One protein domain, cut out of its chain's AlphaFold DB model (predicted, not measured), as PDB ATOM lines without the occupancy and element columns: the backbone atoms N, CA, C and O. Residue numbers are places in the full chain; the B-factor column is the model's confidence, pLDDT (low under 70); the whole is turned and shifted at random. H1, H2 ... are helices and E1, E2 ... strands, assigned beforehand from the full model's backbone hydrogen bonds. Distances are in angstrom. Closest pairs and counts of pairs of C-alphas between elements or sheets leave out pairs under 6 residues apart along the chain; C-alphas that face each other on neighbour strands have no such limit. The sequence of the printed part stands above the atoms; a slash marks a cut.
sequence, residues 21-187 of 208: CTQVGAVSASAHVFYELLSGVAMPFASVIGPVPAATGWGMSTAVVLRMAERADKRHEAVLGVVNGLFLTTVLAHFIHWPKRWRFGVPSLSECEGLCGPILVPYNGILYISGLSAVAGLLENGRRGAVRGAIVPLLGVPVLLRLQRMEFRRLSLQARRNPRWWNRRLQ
ATOM      1  N   CYS A  21     -36.769 -46.163 -12.214       93.50
ATOM      2  CA  CYS A  21     -37.986 -46.412 -12.980       93.50
ATOM      3  C   CYS A  21     -38.079 -45.479 -14.189       93.50
ATOM      4  O   CYS A  21     -38.404 -45.934 -15.280       93.50
ATOM      5  N   THR A  22     -37.689 -44.209 -14.049       92.75
ATOM      6  CA  THR A  22     -37.630 -43.291 -15.198       92.75
ATOM      7  C   THR A  22     -36.580 -43.726 -16.230       92.75
ATOM      8  O   THR A  22     -36.815 -43.602 -17.430       92.75
ATOM      9  N   GLN A  23     -35.438 -44.274 -15.799       94.56
ATOM     10  CA  GLN A  23     -34.418 -44.813 -16.710       94.56
ATOM     11  C   GLN A  23     -34.939 -46.025 -17.488       94.56
ATOM     12  O   GLN A  23     -34.825 -46.065 -18.713       94.56
ATOM     13  N   VAL A  24     -35.563 -46.983 -16.796       96.31
ATOM     14  CA  VAL A  24     -36.208 -48.147 -17.419       96.31
ATOM     15  C   VAL A  24     -37.331 -47.700 -18.362       96.31
ATOM     16  O   VAL A  24     -37.448 -48.222 -19.472       96.31
ATOM     17  N   GLY A  25     -38.109 -46.689 -17.971       95.56
ATOM     18  CA  GLY A  25     -39.133 -46.061 -18.805       95.56
ATOM     19  C   GLY A  25     -38.555 -45.472 -20.084       95.56
ATOM     20  O   GLY A  25     -39.051 -45.764 -21.164       95.56
ATOM     21  N   ALA A  26     -37.451 -44.730 -19.992       96.06
ATOM     22  CA  ALA A  26     -36.791 -44.142 -21.154       96.06
ATOM     23  C   ALA A  26     -36.242 -45.207 -22.114       96.06
ATOM     24  O   ALA A  26     -36.458 -45.120 -23.322       96.06
ATOM     25  N   VAL A  27     -35.570 -46.235 -21.584       97.38
ATOM     26  CA  VAL A  27     -35.042 -47.343 -22.397       97.38
ATOM     27  C   VAL A  27     -36.174 -48.115 -23.065       97.38
ATOM     28  O   VAL A  27     -36.099 -48.383 -24.259       97.38
ATOM     29  N   SER A  28     -37.235 -48.450 -22.330       96.56
ATOM     30  CA  SER A  28     -38.361 -49.214 -22.876       96.56
ATOM     31  C   SER A  28     -39.204 -48.404 -23.869       96.56
ATOM     32  O   SER A  28     -39.570 -48.935 -24.912       96.56
ATOM     33  N   ALA A  29     -39.439 -47.112 -23.622       94.50
ATOM     34  CA  ALA A  29     -40.127 -46.228 -24.566       94.50
ATOM     35  C   ALA A  29     -39.328 -46.056 -25.868       94.50
ATOM     36  O   ALA A  29     -39.899 -46.068 -26.958       94.50
ATOM     37  N   SER A  30     -37.999 -45.957 -25.765       96.56
ATOM     38  CA  SER A  30     -37.107 -45.982 -26.925       96.56
ATOM     39  C   SER A  30     -37.177 -47.331 -27.644       96.56
ATOM     40  O   SER A  30     -37.391 -47.387 -28.853       96.56
ATOM     41  N   ALA A  31     -37.102 -48.437 -26.900       97.19
ATOM     42  CA  ALA A  31     -37.241 -49.772 -27.466       97.19
ATOM     43  C   ALA A  31     -38.561 -49.929 -28.231       97.19
ATOM     44  O   ALA A  31     -38.543 -50.511 -29.305       97.19
ATOM     45  N   HIS A  32     -39.670 -49.364 -27.751       96.00
ATOM     46  CA  HIS A  32     -40.961 -49.378 -28.445       96.00
ATOM     47  C   HIS A  32     -40.879 -48.747 -29.847       96.00
ATOM     48  O   HIS A  32     -41.189 -49.428 -30.825       96.00
ATOM     49  N   VAL A  33     -40.372 -47.514 -29.970       95.19
ATOM     50  CA  VAL A  33     -40.303 -46.824 -31.276       95.19
ATOM     51  C   VAL A  33     -39.266 -47.441 -32.222       95.19
ATOM     52  O   VAL A  33     -39.466 -47.497 -33.435       95.19
ATOM     53  N   PHE A  34     -38.146 -47.944 -31.690       96.56
ATOM     54  CA  PHE A  34     -37.135 -48.624 -32.504       96.56
ATOM     55  C   PHE A  34     -37.579 -50.029 -32.916       96.56
ATOM     56  O   PHE A  34     -37.238 -50.482 -34.008       96.56
ATOM     57  N   TYR A  35     -38.365 -50.713 -32.084       96.62
ATOM     58  CA  TYR A  35     -38.942 -52.009 -32.418       96.62
ATOM     59  C   TYR A  35     -39.910 -51.895 -33.594       96.62
ATOM     60  O   TYR A  35     -39.867 -52.732 -34.496       96.62
ATOM     61  N   GLU A  36     -40.737 -50.849 -33.627       94.75
ATOM     62  CA  GLU A  36     -41.602 -50.539 -34.771       94.75
ATOM     63  C   GLU A  36     -40.775 -50.348 -36.038       94.75
ATOM     64  O   GLU A  36     -40.970 -51.082 -37.014       94.75
ATOM     65  N   LEU A  37     -39.771 -49.465 -35.973       94.94
ATOM     66  CA  LEU A  37     -38.881 -49.180 -37.096       94.94
ATOM     67  C   LEU A  37     -38.230 -50.452 -37.657       94.94
ATOM     68  O   LEU A  37     -38.295 -50.711 -38.861       94.94
ATOM     69  N   LEU A  38     -37.641 -51.277 -36.786       94.38
ATOM     70  CA  LEU A  38     -36.991 -52.538 -37.162       94.38
ATOM     71  C   LEU A  38     -37.985 -53.570 -37.703       94.38
ATOM     72  O   LEU A  38     -37.671 -54.336 -38.619       94.38
ATOM     73  N   SER A  39     -39.211 -53.562 -37.185       93.00
ATOM     74  CA  SER A  39     -40.294 -54.412 -37.674       93.00
ATOM     75  C   SER A  39     -40.777 -53.993 -39.066       93.00
ATOM     76  O   SER A  39     -41.432 -54.785 -39.747       93.00
ATOM     77  N   GLY A  40     -40.402 -52.805 -39.544       92.06
ATOM     78  CA  GLY A  40     -40.861 -52.234 -40.808       92.06
ATOM     79  C   GLY A  40     -42.183 -51.481 -40.676       92.06
ATOM     80  O   GLY A  40     -42.930 -51.384 -41.655       92.06
ATOM     81  N   VAL A  41     -42.470 -51.006 -39.464       88.00
ATOM     82  CA  VAL A  41     -43.482 -50.000 -39.147       88.00
ATOM     83  C   VAL A  41     -42.747 -48.680 -38.978       88.00
ATOM     84  O   VAL A  41     -41.723 -48.610 -38.309       88.00
ATOM     85  N   ALA A  42     -43.212 -47.631 -39.642       88.88
ATOM     86  CA  ALA A  42     -42.533 -46.353 -39.541       88.88
ATOM     87  C   ALA A  42     -42.661 -45.796 -38.121       88.88
ATOM     88  O   ALA A  42     -43.658 -46.026 -37.452       88.88
ATOM     89  N   MET A  43     -41.658 -45.050 -37.674       91.06
ATOM     90  CA  MET A  43     -41.672 -44.449 -36.344       91.06
ATOM     91  C   MET A  43     -42.368 -43.077 -36.342       91.06
ATOM     92  O   MET A  43     -42.457 -42.437 -37.398       91.06
ATOM     93  N   PRO A  44     -42.784 -42.555 -35.174       89.19
ATOM     94  CA  PRO A  44     -43.379 -41.227 -35.084       89.19
ATOM     95  C   PRO A  44     -42.492 -40.142 -35.707       89.19
ATOM     96  O   PRO A  44     -41.284 -40.102 -35.459       89.19
ATOM     97  N   PHE A  45     -43.115 -39.248 -36.483       90.62
ATOM     98  CA  PHE A  45     -42.506 -38.159 -37.261       90.62
ATOM     99  C   PHE A  45     -41.750 -38.586 -38.525       90.62
ATOM    100  O   PHE A  45     -41.389 -37.721 -39.331       90.62
ATOM    101  N   ALA A  46     -41.559 -39.886 -38.771       91.88
ATOM    102  CA  ALA A  46     -40.885 -40.351 -39.980       91.88
ATOM    103  C   ALA A  46     -41.626 -39.942 -41.261       91.88
ATOM    104  O   ALA A  46     -40.987 -39.810 -42.304       91.88
ATOM    105  N   SER A  47     -42.939 -39.681 -41.193       89.81
ATOM    106  CA  SER A  47     -43.712 -39.228 -42.354       89.81
ATOM    107  C   SER A  47     -43.330 -37.821 -42.826       89.81
ATOM    108  O   SER A  47     -43.514 -37.498 -44.000       89.81
ATOM    109  N   VAL A  48     -42.802 -36.983 -41.926       91.50
ATOM    110  CA  VAL A  48     -42.517 -35.565 -42.187       91.50
ATOM    111  C   VAL A  48     -41.034 -35.338 -42.424       91.50
ATOM    112  O   VAL A  48     -40.660 -34.724 -43.419       91.50
ATOM    113  N   ILE A  49     -40.192 -35.830 -41.516       93.56
ATOM    114  CA  ILE A  49     -38.746 -35.569 -41.552       93.56
ATOM    115  C   ILE A  49     -37.947 -36.753 -42.104       93.56
ATOM    116  O   ILE A  49     -36.770 -36.610 -42.411       93.56
ATOM    117  N   GLY A  50     -38.580 -37.913 -42.289       92.38
ATOM    118  CA  GLY A  50     -37.920 -39.146 -42.703       92.38
ATOM    119  C   GLY A  50     -37.426 -39.992 -41.522       92.38
ATOM    120  O   GLY A  50     -37.306 -39.505 -40.395       92.38
ATOM    121  N   PRO A  51     -37.122 -41.281 -41.761       93.00
ATOM    122  CA  PRO A  51     -36.835 -42.245 -40.696       93.00
ATOM    123  C   PRO A  51     -35.514 -41.975 -39.964       93.00
ATOM    124  O   PRO A  51     -35.443 -42.166 -38.758       93.00
ATOM    125  N   VAL A  52     -34.475 -41.511 -40.668       94.69
ATOM    126  CA  VAL A  52     -33.151 -41.261 -40.069       94.69
ATOM    127  C   VAL A  52     -33.189 -40.111 -39.055       94.69
ATOM    128  O   VAL A  52     -32.857 -40.356 -37.897       94.69
ATOM    129  N   PRO A  53     -33.618 -38.882 -39.407       95.88
ATOM    130  CA  PRO A  53     -33.652 -37.795 -38.430       95.88
ATOM    131  C   PRO A  53     -34.680 -38.038 -37.318       95.88
ATOM    132  O   PRO A  53     -34.430 -37.635 -36.183       95.88
ATOM    133  N   ALA A  54     -35.782 -38.747 -37.592       94.81
ATOM    134  CA  ALA A  54     -36.694 -39.196 -36.540       94.81
ATOM    135  C   ALA A  54     -35.976 -40.132 -35.550       94.81
ATOM    136  O   ALA A  54     -36.002 -39.882 -34.343       94.81
ATOM    137  N   ALA A  55     -35.256 -41.144 -36.043       95.69
ATOM    138  CA  ALA A  55     -34.497 -42.078 -35.211       95.69
ATOM    139  C   ALA A  55     -33.432 -41.362 -34.375       95.69
ATOM    140  O   ALA A  55     -33.324 -41.598 -33.171       95.69
ATOM    141  N   THR A  56     -32.690 -40.433 -34.983       96.38
ATOM    142  CA  THR A  56     -31.714 -39.602 -34.273       96.38
ATOM    143  C   THR A  56     -32.377 -38.769 -33.178       96.38
ATOM    144  O   THR A  56     -31.876 -38.737 -32.055       96.38
ATOM    145  N   GLY A  57     -33.517 -38.133 -33.464       96.56
ATOM    146  CA  GLY A  57     -34.258 -37.329 -32.491       96.56
ATOM    147  C   GLY A  57     -34.717 -38.142 -31.280       96.56
ATOM    148  O   GLY A  57     -34.500 -37.729 -30.137       96.56
ATOM    149  N   TRP A  58     -35.279 -39.330 -31.507       95.38
ATOM    150  CA  TRP A  58     -35.694 -40.239 -30.435       95.38
ATOM    151  C   TRP A  58     -34.508 -40.780 -29.630       95.38
ATOM    152  O   TRP A  58     -34.552 -40.785 -28.395       95.38
ATOM    153  N   GLY A  59     -33.416 -41.164 -30.297       96.81
ATOM    154  CA  GLY A  59     -32.189 -41.614 -29.635       96.81
ATOM    155  C   GLY A  59     -31.573 -40.529 -28.746       96.81
ATOM    156  O   GLY A  59     -31.286 -40.770 -27.573       96.81
ATOM    157  N   MET A  60     -31.452 -39.303 -29.263       97.38
ATOM    158  CA  MET A  60     -30.941 -38.160 -28.502       97.38
ATOM    159  C   MET A  60     -31.846 -37.798 -27.325       97.38
ATOM    160  O   MET A  60     -31.353 -37.588 -26.218       97.38
ATOM    161  N   SER A  61     -33.166 -37.782 -27.531       95.06
ATOM    162  CA  SER A  61     -34.134 -37.515 -26.458       95.06
ATOM    163  C   SER A  61     -34.024 -38.552 -25.339       95.06
ATOM    164  O   SER A  61     -34.008 -38.194 -24.162       95.06
ATOM    165  N   THR A  62     -33.847 -39.826 -25.698       96.25
ATOM    166  CA  THR A  62     -33.611 -40.911 -24.735       96.25
ATOM    167  C   THR A  62     -32.339 -40.660 -23.923       96.25
ATOM    168  O   THR A  62     -32.374 -40.704 -22.695       96.25
ATOM    169  N   ALA A  63     -31.225 -40.329 -24.584       97.06
ATOM    170  CA  ALA A  63     -29.956 -40.048 -23.911       97.06
ATOM    171  C   ALA A  63     -30.047 -38.846 -22.954       97.06
ATOM    172  O   ALA A  63     -29.470 -38.873 -21.864       97.06
ATOM    173  N   VAL A  64     -30.788 -37.799 -23.331       96.06
ATOM    174  CA  VAL A  64     -31.042 -36.638 -22.468       96.06
ATOM    175  C   VAL A  64     -31.824 -37.051 -21.222       96.06
ATOM    176  O   VAL A  64     -31.393 -36.734 -20.113       96.06
ATOM    177  N   VAL A  65     -32.919 -37.802 -21.377       94.88
ATOM    178  CA  VAL A  65     -33.723 -38.278 -20.239       94.88
ATOM    179  C   VAL A  65     -32.894 -39.160 -19.308       94.88
ATOM    180  O   VAL A  65     -32.950 -38.969 -18.095       94.88
ATOM    181  N   LEU A  66     -32.077 -40.070 -19.847       94.88
ATOM    182  CA  LEU A  66     -31.196 -40.919 -19.040       94.88
ATOM    183  C   LEU A  66     -30.208 -40.089 -18.214       94.88
ATOM    184  O   LEU A  66     -30.125 -40.274 -17.000       94.88
ATOM    185  N   ARG A  67     -29.537 -39.111 -18.833       93.00
ATOM    186  CA  ARG A  67     -28.617 -38.205 -18.126       93.00
ATOM    187  C   ARG A  67     -29.320 -37.370 -17.055       93.00
ATOM    188  O   ARG A  67     -28.748 -37.131 -15.994       93.00
ATOM    189  N   MET A  68     -30.547 -36.917 -17.313       91.19
ATOM    190  CA  MET A  68     -31.350 -36.191 -16.323       91.19
ATOM    191  C   MET A  68     -31.750 -37.091 -15.150       91.19
ATOM    192  O   MET A  68     -31.670 -36.665 -14.002       91.19
ATOM    193  N   ALA A  69     -32.142 -38.336 -15.426       90.44
ATOM    194  CA  ALA A  69     -32.522 -39.314 -14.412       90.44
ATOM    195  C   ALA A  69     -31.330 -39.746 -13.533       90.44
ATOM    196  O   ALA A  69     -31.495 -39.960 -12.332       90.44
ATOM    197  N   GLU A  70     -30.119 -39.811 -14.098       90.25
ATOM    198  CA  GLU A  70     -28.874 -40.055 -13.352       90.25
ATOM    199  C   GLU A  70     -28.510 -38.908 -12.406       90.25
ATOM    200  O   GLU A  70     -27.978 -39.140 -11.321       90.25
ATOM    201  N   ARG A  71     -28.794 -37.668 -12.820       86.31
ATOM    202  CA  ARG A  71     -28.459 -36.433 -12.093       86.31
ATOM    203  C   ARG A  71     -29.648 -35.853 -11.329       86.31
ATOM    204  O   ARG A  71     -29.643 -34.667 -11.004       86.31
ATOM    205  N   ALA A  72     -30.677 -36.663 -11.087       80.50
ATOM    206  CA  ALA A  72     -31.951 -36.180 -10.588       80.50
ATOM    207  C   ALA A  72     -31.797 -35.447  -9.246       80.50
ATOM    208  O   ALA A  72     -31.310 -35.992  -8.255       80.50
ATOM    209  N   ASP A  73     -32.258 -34.199  -9.229       79.12
ATOM    210  CA  ASP A  73     -32.420 -33.373  -8.037       79.12
ATOM    211  C   ASP A  73     -33.889 -32.918  -7.921       79.12
ATOM    212  O   ASP A  73     -34.727 -33.213  -8.780       79.12
ATOM    213  N   LYS A  74     -34.207 -32.126  -6.890       74.62
ATOM    214  CA  LYS A  74     -35.565 -31.595  -6.678       74.62
ATOM    215  C   LYS A  74     -36.105 -30.757  -7.849       74.62
ATOM    216  O   LYS A  74     -37.321 -30.636  -7.987       74.62
ATOM    217  N   ARG A  75     -35.244 -30.129  -8.661       73.94
ATOM    218  CA  ARG A  75     -35.657 -29.345  -9.840       73.94
ATOM    219  C   ARG A  75     -36.050 -30.270 -10.991       73.94
ATOM    220  O   ARG A  75     -37.005 -29.969 -11.706       73.94
ATOM    221  N   HIS A  76     -35.372 -31.408 -11.124       83.94
ATOM    222  CA  HIS A  76     -35.661 -32.406 -12.152       83.94
ATOM    223  C   HIS A  76     -36.924 -33.232 -11.859       83.94
ATOM    224  O   HIS A  76     -37.578 -33.642 -12.811       83.94
ATOM    225  N   GLU A  77     -37.331 -33.415 -10.593       83.56
ATOM    226  CA  GLU A  77     -38.520 -34.218 -10.218       83.56
ATOM    227  C   GLU A  77     -39.795 -33.829 -10.987       83.56
ATOM    228  O   GLU A  77     -40.583 -34.680 -11.400       83.56
ATOM    229  N   ALA A  78     -40.016 -32.530 -11.203       85.44
ATOM    230  CA  ALA A  78     -41.186 -32.069 -11.944       85.44
ATOM    231  C   ALA A  78     -41.110 -32.424 -13.435       85.44
ATOM    232  O   ALA A  78     -42.129 -32.766 -14.031       85.44
ATOM    233  N   VAL A  79     -39.919 -32.333 -14.029       91.00
ATOM    234  CA  VAL A  79     -39.703 -32.638 -15.449       91.00
ATOM    235  C   VAL A  79     -39.753 -34.144 -15.682       91.00
ATOM    236  O   VAL A  79     -40.438 -34.591 -16.592       91.00
ATOM    237  N   LEU A  80     -39.103 -34.935 -14.827       92.50
ATOM    238  CA  LEU A  80     -39.146 -36.396 -14.899       92.50
ATOM    239  C   LEU A  80     -40.562 -36.927 -14.652       92.50
ATOM    240  O   LEU A  80     -40.990 -37.853 -15.333       92.50
ATOM    241  N   GLY A  81     -41.337 -36.290 -13.769       93.31
ATOM    242  CA  GLY A  81     -42.767 -36.566 -13.631       93.31
ATOM    243  C   GLY A  81     -43.530 -36.364 -14.946       93.31
ATOM    244  O   GLY A  81     -44.279 -37.243 -15.362       93.31
ATOM    245  N   VAL A  82     -43.297 -35.249 -15.647       94.69
ATOM    246  CA  VAL A  82     -43.895 -34.991 -16.972       94.69
ATOM    247  C   VAL A  82     -43.455 -36.032 -18.004       94.69
ATOM    248  O   VAL A  82     -44.295 -36.538 -18.740       94.69
ATOM    249  N   VAL A  83     -42.169 -36.395 -18.036       95.50
ATOM    250  CA  VAL A  83     -41.629 -37.422 -18.943       95.50
ATOM    251  C   VAL A  83     -42.291 -38.782 -18.703       95.50
ATOM    252  O   VAL A  83     -42.767 -39.401 -19.651       95.50
ATOM    253  N   ASN A  84     -42.412 -39.217 -17.447       96.69
ATOM    254  CA  ASN A  84     -43.147 -40.437 -17.104       96.69
ATOM    255  C   ASN A  84     -44.624 -40.341 -17.512       96.69
ATOM    256  O   ASN A  84     -45.190 -41.296 -18.039       96.69
ATOM    257  N   GLY A  85     -45.238 -39.168 -17.346       96.50
ATOM    258  CA  GLY A  85     -46.580 -38.890 -17.849       96.50
ATOM    259  C   GLY A  85     -46.704 -39.058 -19.368       96.50
ATOM    260  O   GLY A  85     -47.688 -39.627 -19.839       96.50
ATOM    261  N   LEU A  86     -45.703 -38.630 -20.145       96.62
ATOM    262  CA  LEU A  86     -45.660 -38.828 -21.599       96.62
ATOM    263  C   LEU A  86     -45.519 -40.310 -21.963       96.62
ATOM    264  O   LEU A  86     -46.260 -40.789 -22.818       96.62
ATOM    265  N   PHE A  87     -44.642 -41.057 -21.285       96.81
ATOM    266  CA  PHE A  87     -44.521 -42.505 -21.493       96.81
ATOM    267  C   PHE A  87     -45.845 -43.225 -21.222       96.81
ATOM    268  O   PHE A  87     -46.302 -44.023 -22.042       96.81
ATOM    269  N   LEU A  88     -46.511 -42.881 -20.115       97.50
ATOM    270  CA  LEU A  88     -47.818 -43.432 -19.774       97.50
ATOM    271  C   LEU A  88     -48.887 -43.051 -20.808       97.50
ATOM    272  O   LEU A  88     -49.695 -43.891 -21.190       97.50
ATOM    273  N   THR A  89     -48.865 -41.810 -21.300       97.62
ATOM    274  CA  THR A  89     -49.767 -41.335 -22.362       97.62
ATOM    275  C   THR A  89     -49.662 -42.207 -23.606       97.62
ATOM    276  O   THR A  89     -50.685 -42.642 -24.134       97.62
ATOM    277  N   THR A  90     -48.437 -42.493 -24.052       95.06
ATOM    278  CA  THR A  90     -48.188 -43.341 -25.220       95.06
ATOM    279  C   THR A  90     -48.751 -44.740 -25.011       95.06
ATOM    280  O   THR A  90     -49.522 -45.213 -25.843       95.06
ATOM    281  N   VAL A  91     -48.447 -45.385 -23.882       96.62
ATOM    282  CA  VAL A  91     -48.942 -46.738 -23.575       96.62
ATOM    283  C   VAL A  91     -50.472 -46.777 -23.530       96.62
ATOM    284  O   VAL A  91     -51.089 -47.652 -24.138       96.62
ATOM    285  N   LEU A  92     -51.101 -45.804 -22.866       96.75
ATOM    286  CA  LEU A  92     -52.559 -45.707 -22.801       96.75
ATOM    287  C   LEU A  92     -53.175 -45.500 -24.184       96.75
ATOM    288  O   LEU A  92     -54.142 -46.178 -24.513       96.75
ATOM    289  N   ALA A  93     -52.618 -44.615 -25.016       95.50
ATOM    290  CA  ALA A  93     -53.122 -44.392 -26.370       95.50
ATOM    291  C   ALA A  93     -53.108 -45.688 -27.195       95.50
ATOM    292  O   ALA A  93     -54.100 -45.990 -27.858       95.50
ATOM    293  N   HIS A  94     -52.058 -46.505 -27.069       94.81
ATOM    294  CA  HIS A  94     -51.973 -47.803 -27.738       94.81
ATOM    295  C   HIS A  94     -53.066 -48.765 -27.264       94.81
ATOM    296  O   HIS A  94     -53.845 -49.281 -28.068       94.81
ATOM    297  N   PHE A  95     -53.174 -48.959 -25.947       95.25
ATOM    298  CA  PHE A  95     -54.202 -49.816 -25.360       95.25
ATOM    299  C   PHE A  95     -55.613 -49.242 -25.457       95.25
ATOM    300  O   PHE A  95     -56.557 -49.973 -25.203       95.25
ATOM    301  N   ILE A  96     -55.822 -47.987 -25.837       94.62
ATOM    302  CA  ILE A  96     -57.160 -47.448 -26.113       94.62
ATOM    303  C   ILE A  96     -57.494 -47.643 -27.588       94.62
ATOM    304  O   ILE A  96     -58.540 -48.209 -27.902       94.62
ATOM    305  N   HIS A  97     -56.595 -47.232 -28.483       92.06
ATOM    306  CA  HIS A  97     -56.856 -47.159 -29.916       92.06
ATOM    307  C   HIS A  97     -56.943 -48.527 -30.593       92.06
ATOM    308  O   HIS A  97     -57.823 -48.742 -31.426       92.06
ATOM    309  N   TRP A  98     -56.035 -49.440 -30.248       92.31
ATOM    310  CA  TRP A  98     -55.825 -50.649 -31.036       92.31
ATOM    311  C   TRP A  98     -56.648 -51.848 -30.546       92.31
ATOM    312  O   TRP A  98     -56.981 -51.931 -29.354       92.31
ATOM    313  N   PRO A  99     -56.982 -52.803 -31.436       92.31
ATOM    314  CA  PRO A  99     -57.673 -54.034 -31.071       92.31
ATOM    315  C   PRO A  99     -56.909 -54.837 -30.014       92.31
ATOM    316  O   PRO A  99     -55.687 -54.990 -30.076       92.31
ATOM    317  N   LYS A 100     -57.650 -55.374 -29.042       94.38
ATOM    318  CA  LYS A 100     -57.114 -56.102 -27.890       94.38
ATOM    319  C   LYS A 100     -57.760 -57.472 -27.774       94.38
ATOM    320  O   LYS A 100     -58.960 -57.622 -27.989       94.38
ATOM    321  N   ARG A 101     -56.975 -58.449 -27.341       92.88
ATOM    322  CA  ARG A 101     -57.435 -59.742 -26.836       92.88
ATOM    323  C   ARG A 101     -57.151 -59.813 -25.346       92.88
ATOM    324  O   ARG A 101     -56.100 -59.378 -24.893       92.88
ATOM    325  N   TRP A 102     -58.078 -60.380 -24.593       92.94
ATOM    326  CA  TRP A 102     -57.920 -60.565 -23.157       92.94
ATOM    327  C   TRP A 102     -57.407 -61.972 -22.885       92.94
ATOM    328  O   TRP A 102     -58.003 -62.948 -23.336       92.94
ATOM    329  N   ARG A 103     -56.295 -62.083 -22.158       85.88
ATOM    330  CA  ARG A 103     -55.732 -63.368 -21.742       85.88
ATOM    331  C   ARG A 103     -55.454 -63.316 -20.249       85.88
ATOM    332  O   ARG A 103     -54.686 -62.474 -19.805       85.88
ATOM    333  N   PHE A 104     -56.111 -64.186 -19.482       89.19
ATOM    334  CA  PHE A 104     -56.026 -64.203 -18.014       89.19
ATOM    335  C   PHE A 104     -56.279 -62.821 -17.370       89.19
ATOM    336  O   PHE A 104     -55.578 -62.418 -16.451       89.19
ATOM    337  N   GLY A 105     -57.250 -62.061 -17.894       88.94
ATOM    338  CA  GLY A 105     -57.583 -60.716 -17.398       88.94
ATOM    339  C   GLY A 105     -56.611 -59.604 -17.816       88.94
ATOM    340  O   GLY A 105     -56.845 -58.445 -17.489       88.94
ATOM    341  N   VAL A 106     -55.561 -59.922 -18.577       89.88
ATOM    342  CA  VAL A 106     -54.571 -58.956 -19.064       89.88
ATOM    343  C   VAL A 106     -54.866 -58.619 -20.533       89.88
ATOM    344  O   VAL A 106     -54.945 -59.536 -21.362       89.88
ATOM    345  N   PRO A 107     -55.055 -57.334 -20.894       94.06
ATOM    346  CA  PRO A 107     -55.273 -56.947 -22.280       94.06
ATOM    347  C   PRO A 107     -53.970 -57.059 -23.076       94.06
ATOM    348  O   PRO A 107     -52.921 -56.582 -22.667       94.06
ATOM    349  N   SER A 108     -54.016 -57.656 -24.253       94.56
ATOM    350  CA  SER A 108     -52.873 -57.741 -25.156       94.56
ATOM    351  C   SER A 108     -53.292 -57.255 -26.531       94.56
ATOM    352  O   SER A 108     -54.320 -57.685 -27.053       94.56
ATOM    353  N   LEU A 109     -52.523 -56.337 -27.113       94.00
ATOM    354  CA  LEU A 109     -52.755 -55.868 -28.473       94.00
ATOM    355  C   LEU A 109     -52.677 -57.053 -29.431       94.00
ATOM    356  O   LEU A 109     -51.702 -57.807 -29.402       94.00
ATOM    357  N   SER A 110     -53.706 -57.210 -30.262       93.38
ATOM    358  CA  SER A 110     -53.756 -58.242 -31.303       93.38
ATOM    359  C   SER A 110     -53.350 -57.723 -32.676       93.38
ATOM    360  O   SER A 110     -52.962 -58.516 -33.531       93.38
ATOM    361  N   GLU A 111     -53.425 -56.407 -32.864       92.00
ATOM    362  CA  GLU A 111     -52.961 -55.661 -34.032       92.00
ATOM    363  C   GLU A 111     -52.490 -54.287 -33.552       92.00
ATOM    364  O   GLU A 111     -53.088 -53.737 -32.630       92.00
ATOM    365  N   CYS A 112     -51.434 -53.734 -34.143       91.25
ATOM    366  CA  CYS A 112     -50.974 -52.378 -33.842       91.25
ATOM    367  C   CYS A 112     -50.149 -51.823 -34.999       91.25
ATOM    368  O   CYS A 112     -49.098 -52.373 -35.291       91.25
ATOM    369  N   GLU A 113     -50.600 -50.763 -35.670       85.56
ATOM    370  CA  GLU A 113     -49.815 -50.057 -36.701       85.56
ATOM    371  C   GLU A 113     -49.192 -50.968 -37.787       85.56
ATOM    372  O   GLU A 113     -48.076 -50.761 -38.249       85.56
ATOM    373  N   GLY A 114     -49.904 -52.020 -38.203       85.81
ATOM    374  CA  GLY A 114     -49.401 -53.015 -39.166       85.81
ATOM    375  C   GLY A 114     -48.555 -54.145 -38.554       85.81
ATOM    376  O   GLY A 114     -48.162 -55.077 -39.261       85.81
ATOM    377  N   LEU A 115     -48.298 -54.119 -37.245       90.31
ATOM    378  CA  LEU A 115     -47.855 -55.276 -36.468       90.31
ATOM    379  C   LEU A 115     -49.040 -56.211 -36.217       90.31
ATOM    380  O   LEU A 115     -50.086 -55.796 -35.719       90.31
ATOM    381  N   CYS A 116     -48.856 -57.490 -36.524       91.19
ATOM    382  CA  CYS A 116     -49.821 -58.550 -36.262       91.19
ATOM    383  C   CYS A 116     -49.094 -59.886 -36.047       91.19
ATOM    384  O   CYS A 116     -47.941 -60.065 -36.452       91.19
ATOM    385  N   GLY A 117     -49.766 -60.837 -35.394       90.56
ATOM    386  CA  GLY A 117     -49.216 -62.175 -35.164       90.56
ATOM    387  C   GLY A 117     -48.107 -62.217 -34.096       90.56
ATOM    388  O   GLY A 117     -48.131 -61.419 -33.157       90.56
ATOM    389  N   PRO A 118     -47.135 -63.146 -34.200       92.75
ATOM    390  CA  PRO A 118     -46.150 -63.408 -33.139       92.75
ATOM    391  C   PRO A 118     -45.277 -62.211 -32.742       92.75
ATOM    392  O   PRO A 118     -44.818 -62.140 -31.604       92.75
ATOM    393  N   ILE A 119     -45.084 -61.245 -33.645       93.31
ATOM    394  CA  ILE A 119     -44.282 -60.035 -33.399       93.31
ATOM    395  C   ILE A 119     -44.888 -59.141 -32.301       93.31
ATOM    396  O   ILE A 119     -44.185 -58.369 -31.658       93.31
ATOM    397  N   LEU A 120     -46.192 -59.283 -32.030       94.31
ATOM    398  CA  LEU A 120     -46.855 -58.540 -30.965       94.31
ATOM    399  C   LEU A 120     -46.529 -59.060 -29.565       94.31
ATOM    400  O   LEU A 120     -46.721 -58.319 -28.609       94.31
ATOM    401  N   VAL A 121     -46.034 -60.292 -29.409       94.12
ATOM    402  CA  VAL A 121     -45.687 -60.842 -28.086       94.12
ATOM    403  C   VAL A 121     -44.600 -60.006 -27.397       94.12
ATOM    404  O   VAL A 121     -44.880 -59.452 -26.331       94.12
ATOM    405  N   PRO A 122     -43.396 -59.831 -27.980       95.94
ATOM    406  CA  PRO A 122     -42.385 -58.956 -27.385       95.94
ATOM    407  C   PRO A 122     -42.833 -57.489 -27.342       95.94
ATOM    408  O   PRO A 122     -42.533 -56.800 -26.373       95.94
ATOM    409  N   TYR A 123     -43.602 -57.017 -28.328       95.94
ATOM    410  CA  TYR A 123     -44.100 -55.638 -28.355       95.94
ATOM    411  C   TYR A 123     -45.031 -55.315 -27.176       95.94
ATOM    412  O   TYR A 123     -44.858 -54.299 -26.506       95.94
ATOM    413  N   ASN A 124     -45.970 -56.210 -26.850       96.25
ATOM    414  CA  ASN A 124     -46.795 -56.083 -25.650       96.25
ATOM    415  C   ASN A 124     -45.928 -56.070 -24.383       96.25
ATOM    416  O   ASN A 124     -46.183 -55.273 -23.486       96.25
ATOM    417  N   GLY A 125     -44.889 -56.910 -24.320       96.44
ATOM    418  CA  GLY A 125     -43.928 -56.907 -23.215       96.44
ATOM    419  C   GLY A 125     -43.246 -55.549 -23.031       96.44
ATOM    420  O   GLY A 125     -43.206 -55.034 -21.915       96.44
ATOM    421  N   ILE A 126     -42.788 -54.931 -24.126       97.25
ATOM    422  CA  ILE A 126     -42.207 -53.582 -24.105       97.25
ATOM    423  C   ILE A 126     -43.227 -52.571 -23.568       97.25
ATOM    424  O   ILE A 126     -42.904 -51.840 -22.635       97.25
ATOM    425  N   LEU A 127     -44.466 -52.570 -24.077       96.75
ATOM    426  CA  LEU A 127     -45.516 -51.652 -23.613       96.75
ATOM    427  C   LEU A 127     -45.835 -51.825 -22.124       96.75
ATOM    428  O   LEU A 127     -46.029 -50.832 -21.421       96.75
ATOM    429  N   TYR A 128     -45.860 -53.061 -21.624       97.12
ATOM    430  CA  TYR A 128     -46.068 -53.332 -20.203       97.12
ATOM    431  C   TYR A 128     -44.918 -52.818 -19.344       97.12
ATOM    432  O   TYR A 128     -45.164 -52.146 -18.343       97.12
ATOM    433  N   ILE A 129     -43.670 -53.073 -19.744       97.69
ATOM    434  CA  ILE A 129     -42.494 -52.552 -19.040       97.69
ATOM    435  C   ILE A 129     -42.517 -51.020 -19.045       97.69
ATOM    436  O   ILE A 129     -42.317 -50.409 -17.996       97.69
ATOM    437  N   SER A 130     -42.829 -50.389 -20.181       96.69
ATOM    438  CA  SER A 130     -42.969 -48.932 -20.289       96.69
ATOM    439  C   SER A 130     -44.080 -48.382 -19.400       96.69
ATOM    440  O   SER A 130     -43.861 -47.410 -18.684       96.69
ATOM    441  N   GLY A 131     -45.256 -49.010 -19.384       96.44
ATOM    442  CA  GLY A 131     -46.382 -48.567 -18.562       96.44
ATOM    443  C   GLY A 131     -46.098 -48.698 -17.066       96.44
ATOM    444  O   GLY A 131     -46.298 -47.748 -16.312       96.44
ATOM    445  N   LEU A 132     -45.578 -49.852 -16.638       96.94
ATOM    446  CA  LEU A 132     -45.243 -50.109 -15.236       96.94
ATOM    447  C   LEU A 132     -44.131 -49.183 -14.741       96.94
ATOM    448  O   LEU A 132     -44.253 -48.606 -13.664       96.94
ATOM    449  N   SER A 133     -43.073 -49.000 -15.534       96.25
ATOM    450  CA  SER A 133     -41.975 -48.093 -15.188       96.25
ATOM    451  C   SER A 133     -42.407 -46.627 -15.185       96.25
ATOM    452  O   SER A 133     -41.977 -45.885 -14.307       96.25
ATOM    453  N   ALA A 134     -43.316 -46.216 -16.074       95.69
ATOM    454  CA  ALA A 134     -43.896 -44.878 -16.053       95.69
ATOM    455  C   ALA A 134     -44.732 -44.636 -14.787       95.69
ATOM    456  O   ALA A 134     -44.560 -43.615 -14.123       95.69
ATOM    457  N   VAL A 135     -45.596 -45.582 -14.401       95.19
ATOM    458  CA  VAL A 135     -46.380 -45.484 -13.157       95.19
ATOM    459  C   VAL A 135     -45.460 -45.472 -11.937       95.19
ATOM    460  O   VAL A 135     -45.591 -44.596 -11.085       95.19
ATOM    461  N   ALA A 136     -44.496 -46.390 -11.863       93.75
ATOM    462  CA  ALA A 136     -43.529 -46.425 -10.771       93.75
ATOM    463  C   ALA A 136     -42.688 -45.138 -10.721       93.75
ATOM    464  O   ALA A 136     -42.514 -44.563  -9.651       93.75
ATOM    465  N   GLY A 137     -42.267 -44.609 -11.872       91.44
ATOM    466  CA  GLY A 137     -41.562 -43.335 -11.987       91.44
ATOM    467  C   GLY A 137     -42.397 -42.147 -11.505       91.44
ATOM    468  O   GLY A 137     -41.877 -41.260 -10.831       91.44
ATOM    469  N   LEU A 138     -43.710 -42.121 -11.759       91.06
ATOM    470  CA  LEU A 138     -44.601 -41.102 -11.184       91.06
ATOM    471  C   LEU A 138     -44.636 -41.160  -9.651       91.06
ATOM    472  O   LEU A 138     -44.726 -40.110  -9.021       91.06
ATOM    473  N   LEU A 139     -44.546 -42.359  -9.068       89.31
ATOM    474  CA  LEU A 139     -44.524 -42.572  -7.617       89.31
ATOM    475  C   LEU A 139     -43.146 -42.287  -6.993       89.31
ATOM    476  O   LEU A 139     -43.079 -41.850  -5.843       89.31
ATOM    477  N   GLU A 140     -42.055 -42.502  -7.738       88.00
ATOM    478  CA  GLU A 140     -40.689 -42.125  -7.338       88.00
ATOM    479  C   GLU A 140     -40.525 -40.602  -7.262       88.00
ATOM    480  O   GLU A 140     -39.826 -40.076  -6.390       88.00
ATOM    481  N   ASN A 141     -41.189 -39.877  -8.161       79.06
ATOM    482  CA  ASN A 141     -41.211 -38.426  -8.143       79.06
ATOM    483  C   ASN A 141     -42.102 -37.937  -6.989       79.06
ATOM    484  O   ASN A 141     -43.238 -38.375  -6.826       79.06
ATOM    485  N   GLY A 142     -41.607 -37.003  -6.169       79.06
ATOM    486  CA  GLY A 142     -42.386 -36.452  -5.056       79.06
ATOM    487  C   GLY A 142     -43.745 -35.886  -5.502       79.06
ATOM    488  O   GLY A 142     -43.997 -35.685  -6.688       79.06
ATOM    489  N   ARG A 143     -44.628 -35.544  -4.549       83.44
ATOM    490  CA  ARG A 143     -46.038 -35.165  -4.817       83.44
ATOM    491  C   ARG A 143     -46.233 -34.192  -5.992       83.44
ATOM    492  O   ARG A 143     -47.184 -34.331  -6.751       83.44
ATOM    493  N   ARG A 144     -45.343 -33.205  -6.158       81.06
ATOM    494  CA  ARG A 144     -45.410 -32.238  -7.270       81.06
ATOM    495  C   ARG A 144     -45.139 -32.875  -8.637       81.06
ATOM    496  O   ARG A 144     -45.832 -32.530  -9.590       81.06
ATOM    497  N   GLY A 145     -44.154 -33.766  -8.736       83.06
ATOM    498  CA  GLY A 145     -43.843 -34.498  -9.965       83.06
ATOM    499  C   GLY A 145     -44.940 -35.499 -10.314       83.06
ATOM    500  O   GLY A 145     -45.390 -35.510 -11.457       83.06
ATOM    501  N   ALA A 146     -45.461 -36.223  -9.318       86.94
ATOM    502  CA  ALA A 146     -46.590 -37.136  -9.487       86.94
ATOM    503  C   ALA A 146     -47.841 -36.423 -10.035       86.94
ATOM    504  O   ALA A 146     -48.405 -36.848 -11.038       86.94
ATOM    505  N   VAL A 147     -48.246 -35.296  -9.429       88.81
ATOM    506  CA  VAL A 147     -49.428 -34.528  -9.870       88.81
ATOM    507  C   VAL A 147     -49.246 -33.987 -11.286       88.81
ATOM    508  O   VAL A 147     -50.129 -34.150 -12.122       88.81
ATOM    509  N   ARG A 148     -48.095 -33.365 -11.583       89.19
ATOM    510  CA  ARG A 148     -47.824 -32.839 -12.931       89.19
ATOM    511  C   ARG A 148     -47.806 -33.950 -13.968       89.19
ATOM    512  O   ARG A 148     -48.422 -33.800 -15.014       89.19
ATOM    513  N   GLY A 149     -47.142 -35.058 -13.659       91.00
ATOM    514  CA  GLY A 149     -47.068 -36.217 -14.533       91.00
ATOM    515  C   GLY A 149     -48.415 -36.896 -14.758       91.00
ATOM    516  O   GLY A 149     -48.683 -37.308 -15.877       91.00
ATOM    517  N   ALA A 150     -49.298 -36.938 -13.756       92.38
ATOM    518  CA  ALA A 150     -50.646 -37.498 -13.882       92.38
ATOM    519  C   ALA A 150     -51.595 -36.630 -14.730       92.38
ATOM    520  O   ALA A 150     -52.504 -37.159 -15.364       92.38
ATOM    521  N   ILE A 151     -51.372 -35.311 -14.796       95.06
ATOM    522  CA  ILE A 151     -52.127 -34.417 -15.693       95.06
ATOM    523  C   ILE A 151     -51.788 -34.695 -17.164       95.06
ATOM    524  O   ILE A 151     -52.657 -34.574 -18.028       95.06
ATOM    525  N   VAL A 152     -50.547 -35.096 -17.458       96.62
ATOM    526  CA  VAL A 152     -50.088 -35.340 -18.833       96.62
ATOM    527  C   VAL A 152     -50.955 -36.362 -19.577       96.62
ATOM    528  O   VAL A 152     -51.446 -35.987 -20.632       96.62
ATOM    529  N   PRO A 153     -51.225 -37.590 -19.091       93.88
ATOM    530  CA  PRO A 153     -52.081 -38.534 -19.810       93.88
ATOM    531  C   PRO A 153     -53.529 -38.064 -19.938       93.88
ATOM    532  O   PRO A 153     -54.135 -38.304 -20.979       93.88
ATOM    533  N   LEU A 154     -54.071 -37.345 -18.948       94.62
ATOM    534  CA  LEU A 154     -55.445 -36.829 -19.018       94.62
ATOM    535  C   LEU A 154     -55.649 -35.911 -20.232       94.62
ATOM    536  O   LEU A 154     -56.663 -36.006 -20.918       94.62
ATOM    537  N   LEU A 155     -54.672 -35.049 -20.514       94.94
ATOM    538  CA  LEU A 155     -54.725 -34.119 -21.647       94.94
ATOM    539  C   LEU A 155     -54.088 -34.699 -22.915       94.94
ATOM    540  O   LEU A 155     -54.523 -34.426 -24.032       94.94
ATOM    541  N   GLY A 156     -53.046 -35.502 -22.744       95.00
ATOM    542  CA  GLY A 156     -52.196 -36.013 -23.805       95.00
ATOM    543  C   GLY A 156     -52.841 -37.144 -24.587       95.00
ATOM    544  O   GLY A 156     -52.703 -37.168 -25.804       95.00
ATOM    545  N   VAL A 157     -53.591 -38.044 -23.939       96.81
ATOM    546  CA  VAL A 157     -54.235 -39.181 -24.619       96.81
ATOM    547  C   VAL A 157     -55.158 -38.724 -25.756       96.81
ATOM    548  O   VAL A 157     -54.949 -39.175 -26.883       96.81
ATOM    549  N   PRO A 158     -56.139 -37.816 -25.562       95.00
ATOM    550  CA  PRO A 158     -57.029 -37.420 -26.656       95.00
ATOM    551  C   PRO A 158     -56.288 -36.729 -27.811       95.00
ATOM    552  O   PRO A 158     -56.642 -36.923 -28.978       95.00
ATOM    553  N   VAL A 159     -55.242 -35.953 -27.506       93.50
ATOM    554  CA  VAL A 159     -54.389 -35.310 -28.516       93.50
ATOM    555  C   VAL A 159     -53.596 -36.363 -29.286       93.50
ATOM    556  O   VAL A 159     -53.618 -36.371 -30.519       93.50
ATOM    557  N   LEU A 160     -52.957 -37.293 -28.579       92.69
ATOM    558  CA  LEU A 160     -52.132 -38.336 -29.173       92.69
ATOM    559  C   LEU A 160     -52.960 -39.275 -30.052       92.69
ATOM    560  O   LEU A 160     -52.538 -39.576 -31.159       92.69
ATOM    561  N   LEU A 161     -54.185 -39.629 -29.652       92.69
ATOM    562  CA  LEU A 161     -55.105 -40.416 -30.484       92.69
ATOM    563  C   LEU A 161     -55.464 -39.727 -31.812       92.69
ATOM    564  O   LEU A 161     -55.775 -40.392 -32.802       92.69
ATOM    565  N   ARG A 162     -55.480 -38.388 -31.863       91.81
ATOM    566  CA  ARG A 162     -55.660 -37.651 -33.127       91.81
ATOM    567  C   ARG A 162     -54.378 -37.658 -33.952       91.81
ATOM    568  O   ARG A 162     -54.436 -37.963 -35.140       91.81
ATOM    569  N   LEU A 163     -53.241 -37.361 -33.324       90.50
ATOM    570  CA  LEU A 163     -51.942 -37.323 -33.997       90.50
ATOM    571  C   LEU A 163     -51.554 -38.687 -34.570       90.50
ATOM    572  O   LEU A 163     -51.158 -38.755 -35.727       90.50
ATOM    573  N   GLN A 164     -51.757 -39.762 -33.811       90.19
ATOM    574  CA  GLN A 164     -51.493 -41.134 -34.230       90.19
ATOM    575  C   GLN A 164     -52.312 -41.499 -35.470       90.19
ATOM    576  O   GLN A 164     -51.751 -41.969 -36.449       90.19
ATOM    577  N   ARG A 165     -53.611 -41.174 -35.504       88.88
ATOM    578  CA  ARG A 165     -54.448 -41.392 -36.699       88.88
ATOM    579  C   ARG A 165     -53.958 -40.612 -37.918       88.88
ATOM    580  O   ARG A 165     -53.952 -41.137 -39.029       88.88
ATOM    581  N   MET A 166     -53.564 -39.353 -37.726       90.00
ATOM    582  CA  MET A 166     -53.047 -38.516 -38.812       90.00
ATOM    583  C   MET A 166     -51.715 -39.041 -39.346       90.00
ATOM    584  O   MET A 166     -51.540 -39.123 -40.561       90.00
ATOM    585  N   GLU A 167     -50.791 -39.383 -38.451       90.50
ATOM    586  CA  GLU A 167     -49.470 -39.905 -38.793       90.50
ATOM    587  C   GLU A 167     -49.595 -41.271 -39.467       90.50
ATOM    588  O   GLU A 167     -49.066 -41.458 -40.561       90.50
ATOM    589  N   PHE A 168     -50.404 -42.169 -38.901       89.94
ATOM    590  CA  PHE A 168     -50.702 -43.472 -39.481       89.94
ATOM    591  C   PHE A 168     -51.238 -43.339 -40.911       89.94
ATOM    592  O   PHE A 168     -50.692 -43.937 -41.834       89.94
ATOM    593  N   ARG A 169     -52.222 -42.456 -41.143       90.31
ATOM    594  CA  ARG A 169     -52.755 -42.194 -42.492       90.31
ATOM    595  C   ARG A 169     -51.671 -41.717 -43.464       90.31
ATOM    596  O   ARG A 169     -51.627 -42.191 -44.601       90.31
ATOM    597  N   ARG A 170     -50.806 -40.780 -43.053       90.56
ATOM    598  CA  ARG A 170     -49.701 -40.289 -43.902       90.56
ATOM    599  C   ARG A 170     -48.738 -41.417 -44.246       90.56
ATOM    600  O   ARG A 170     -48.380 -41.575 -45.412       90.56
ATOM    601  N   LEU A 171     -48.353 -42.206 -43.250       91.12
ATOM    602  CA  LEU A 171     -47.411 -43.303 -43.406       91.12
ATOM    603  C   LEU A 171     -47.971 -44.426 -44.282       91.12
ATOM    604  O   LEU A 171     -47.256 -44.910 -45.154       91.12
ATOM    605  N   SER A 172     -49.249 -44.785 -44.140       90.62
ATOM    606  CA  SER A 172     -49.908 -45.756 -45.022       90.62
ATOM    607  C   SER A 172     -49.945 -45.272 -46.474       90.62
ATOM    608  O   SER A 172     -49.646 -46.041 -47.387       90.62
ATOM    609  N   LEU A 173     -50.250 -43.991 -46.714       90.38
ATOM    610  CA  LEU A 173     -50.215 -43.413 -48.064       90.38
ATOM    611  C   LEU A 173     -48.799 -43.422 -48.656       90.38
ATOM    612  O   LEU A 173     -48.623 -43.752 -49.829       90.38
ATOM    613  N   GLN A 174     -47.786 -43.091 -47.854       90.06
ATOM    614  CA  GLN A 174     -46.385 -43.149 -48.278       90.06
ATOM    615  C   GLN A 174     -45.938 -44.581 -48.569       90.06
ATOM    616  O   GLN A 174     -45.316 -44.813 -49.601       90.06
ATOM    617  N   ALA A 175     -46.293 -45.538 -47.713       91.56
ATOM    618  CA  ALA A 175     -45.955 -46.946 -47.885       91.56
ATOM    619  C   ALA A 175     -46.577 -47.540 -49.154       91.56
ATOM    620  O   ALA A 175     -45.932 -48.341 -49.823       91.56
ATOM    621  N   ARG A 176     -47.797 -47.118 -49.518       90.06
ATOM    622  CA  ARG A 176     -48.461 -47.523 -50.768       90.06
ATOM    623  C   ARG A 176     -47.801 -46.928 -52.016       90.06
ATOM    624  O   ARG A 176     -47.763 -47.586 -53.045       90.06
ATOM    625  N   ARG A 177     -47.298 -45.689 -51.945       90.31
ATOM    626  CA  ARG A 177     -46.668 -44.999 -53.090       90.31
ATOM    627  C   ARG A 177     -45.201 -45.368 -53.287       90.31
ATOM    628  O   ARG A 177     -44.739 -45.463 -54.416       90.31
ATOM    629  N   ASN A 178     -44.457 -45.499 -52.195       88.69
ATOM    630  CA  ASN A 178     -43.022 -45.753 -52.198       88.69
ATOM    631  C   ASN A 178     -42.673 -46.694 -51.035       88.69
ATOM    632  O   ASN A 178     -42.265 -46.235 -49.955       88.69
ATOM    633  N   PRO A 179     -42.889 -48.004 -51.225       89.69
ATOM    634  CA  PRO A 179     -42.631 -48.989 -50.195       89.69
ATOM    635  C   PRO A 179     -41.134 -49.090 -49.907       89.69
ATOM    636  O   PRO A 179     -40.308 -49.261 -50.802       89.69
ATOM    637  N   ARG A 180     -40.768 -49.005 -48.631       90.94
ATOM    638  CA  ARG A 180     -39.390 -49.138 -48.152       90.94
ATOM    639  C   ARG A 180     -39.336 -50.074 -46.956       90.94
ATOM    640  O   ARG A 180     -40.346 -50.377 -46.328       90.94
ATOM    641  N   TRP A 181     -38.133 -50.527 -46.611       92.81
ATOM    642  CA  TRP A 181     -37.934 -51.482 -45.517       92.81
ATOM    643  C   TRP A 181     -38.552 -51.017 -44.184       92.81
ATOM    644  O   TRP A 181     -39.046 -51.853 -43.434       92.81
ATOM    645  N   TRP A 182     -38.570 -49.702 -43.934       91.31
ATOM    646  CA  TRP A 182     -39.018 -49.068 -42.690       91.31
ATOM    647  C   TRP A 182     -40.527 -48.791 -42.620       91.31
ATOM    648  O   TRP A 182     -41.009 -48.429 -41.558       91.31
ATOM    649  N   ASN A 183     -41.285 -48.943 -43.713       93.00
ATOM    650  CA  ASN A 183     -42.744 -48.734 -43.727       93.00
ATOM    651  C   ASN A 183     -43.523 -49.870 -44.412       93.00
ATOM    652  O   ASN A 183     -44.736 -49.773 -44.597       93.00
ATOM    653  N   ARG A 184     -42.843 -50.956 -44.798       90.56
ATOM    654  CA  ARG A 184     -43.420 -52.045 -45.599       90.56
ATOM    655  C   ARG A 184     -44.664 -52.690 -44.989       90.56
ATOM    656  O   ARG A 184     -45.552 -53.096 -45.729       90.56
ATOM    657  N   ARG A 185     -44.766 -52.768 -43.658       89.44
ATOM    658  CA  ARG A 185     -45.916 -53.405 -42.988       89.44
ATOM    659  C   ARG A 185     -47.196 -52.581 -43.071       89.44
ATOM    660  O   ARG A 185     -48.283 -53.137 -42.968       89.44
ATOM    661  N   LEU A 186     -47.081 -51.286 -43.350       87.94
ATOM    662  CA  LEU A 186     -48.224 -50.384 -43.494       87.94
ATOM    663  C   LEU A 186     -48.963 -50.552 -44.829       87.94
ATOM    664  O   LEU A 186     -50.030 -49.974 -45.021       87.94
ATOM    665  N   GLN A 187     -48.417 -51.354 -45.746       81.88
ATOM    666  CA  GLN A 187     -49.081 -51.721 -46.999       81.88
ATOM    667  C   GLN A 187     -50.206 -52.737 -46.785       81.88
ATOM    668  O   GLN A 187     -51.183 -52.722 -47.526       81.88
TER     669      GLN A 187
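Overview. This is residues 21 to 187 of the 208 residues of an uncharacterized protein of Mycobacteroides abscessus subsp. abscessus (UniProt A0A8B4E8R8). H1, H4 and H5 form a bundle, three helices packed together; H3 packs on H1, the long kinked H6 packs on H4, and a small strand hairpin, E1 and E2, sits beside H5. The 167 printed residues are mostly helix, in the order H1 H2 H3 H4 E1 E2 H5 H6 H7, with E1 and E2 antiparallel. The whole is compact, with a radius of gyration of the C-alphas of 16.0 A and spans of 49 by 40 by 25 A.

Along the chain. E1 is residues 100 to 103, E2 106 to 109. H5, residues 117 to 140, is 35.3 A long; H4, 76 to 97, 31.3 A; H1, 21 to 39, 26.1 A, from C-alpha 21 at (-37.986, -46.412, -12.980); H3, 51 to 70, 28.6 A; H6, 143 to 177, 49.3 A, with a kink of 47 degrees near residue 158. H2 is 46 to 49; H7, 184 to 187, ends at C-alpha 187 at (-49.081, -51.721, -46.999).

Arrangement. In the hairpin E1 and E2, N 101 and O 108 are within hydrogen-bond range, 2.8 A. The closest C-alphas of E2 and H5, Ser 108 and Asn 124, are 6.3 A apart. Among the touching pairs, with closest C-alphas, are H5 and H1, Cys 21 and Gly 137, 4.8 A; H1 and H3, Gln 23 and Leu 66, 5.6 A; H4 and H6, Ala 78 and Gly 145, 4.1 A, at a steep tilt of 46 degrees. Residues 167 to 174 of H6 touch H2, and 171 to 176 touch H7. Every O i to N i+4 pair is within range in H1, H3 and H4, 17 of 20 in H5 and 26 of 31 in H6; H2 and H7 are too short for one.

Size, cuts and confidence. The farthest C-alphas, Lys 74 and Arg 177, are 49.6 A apart. The printed part has no cut, no link is long, and no printed residue is under 70 in pLDDT.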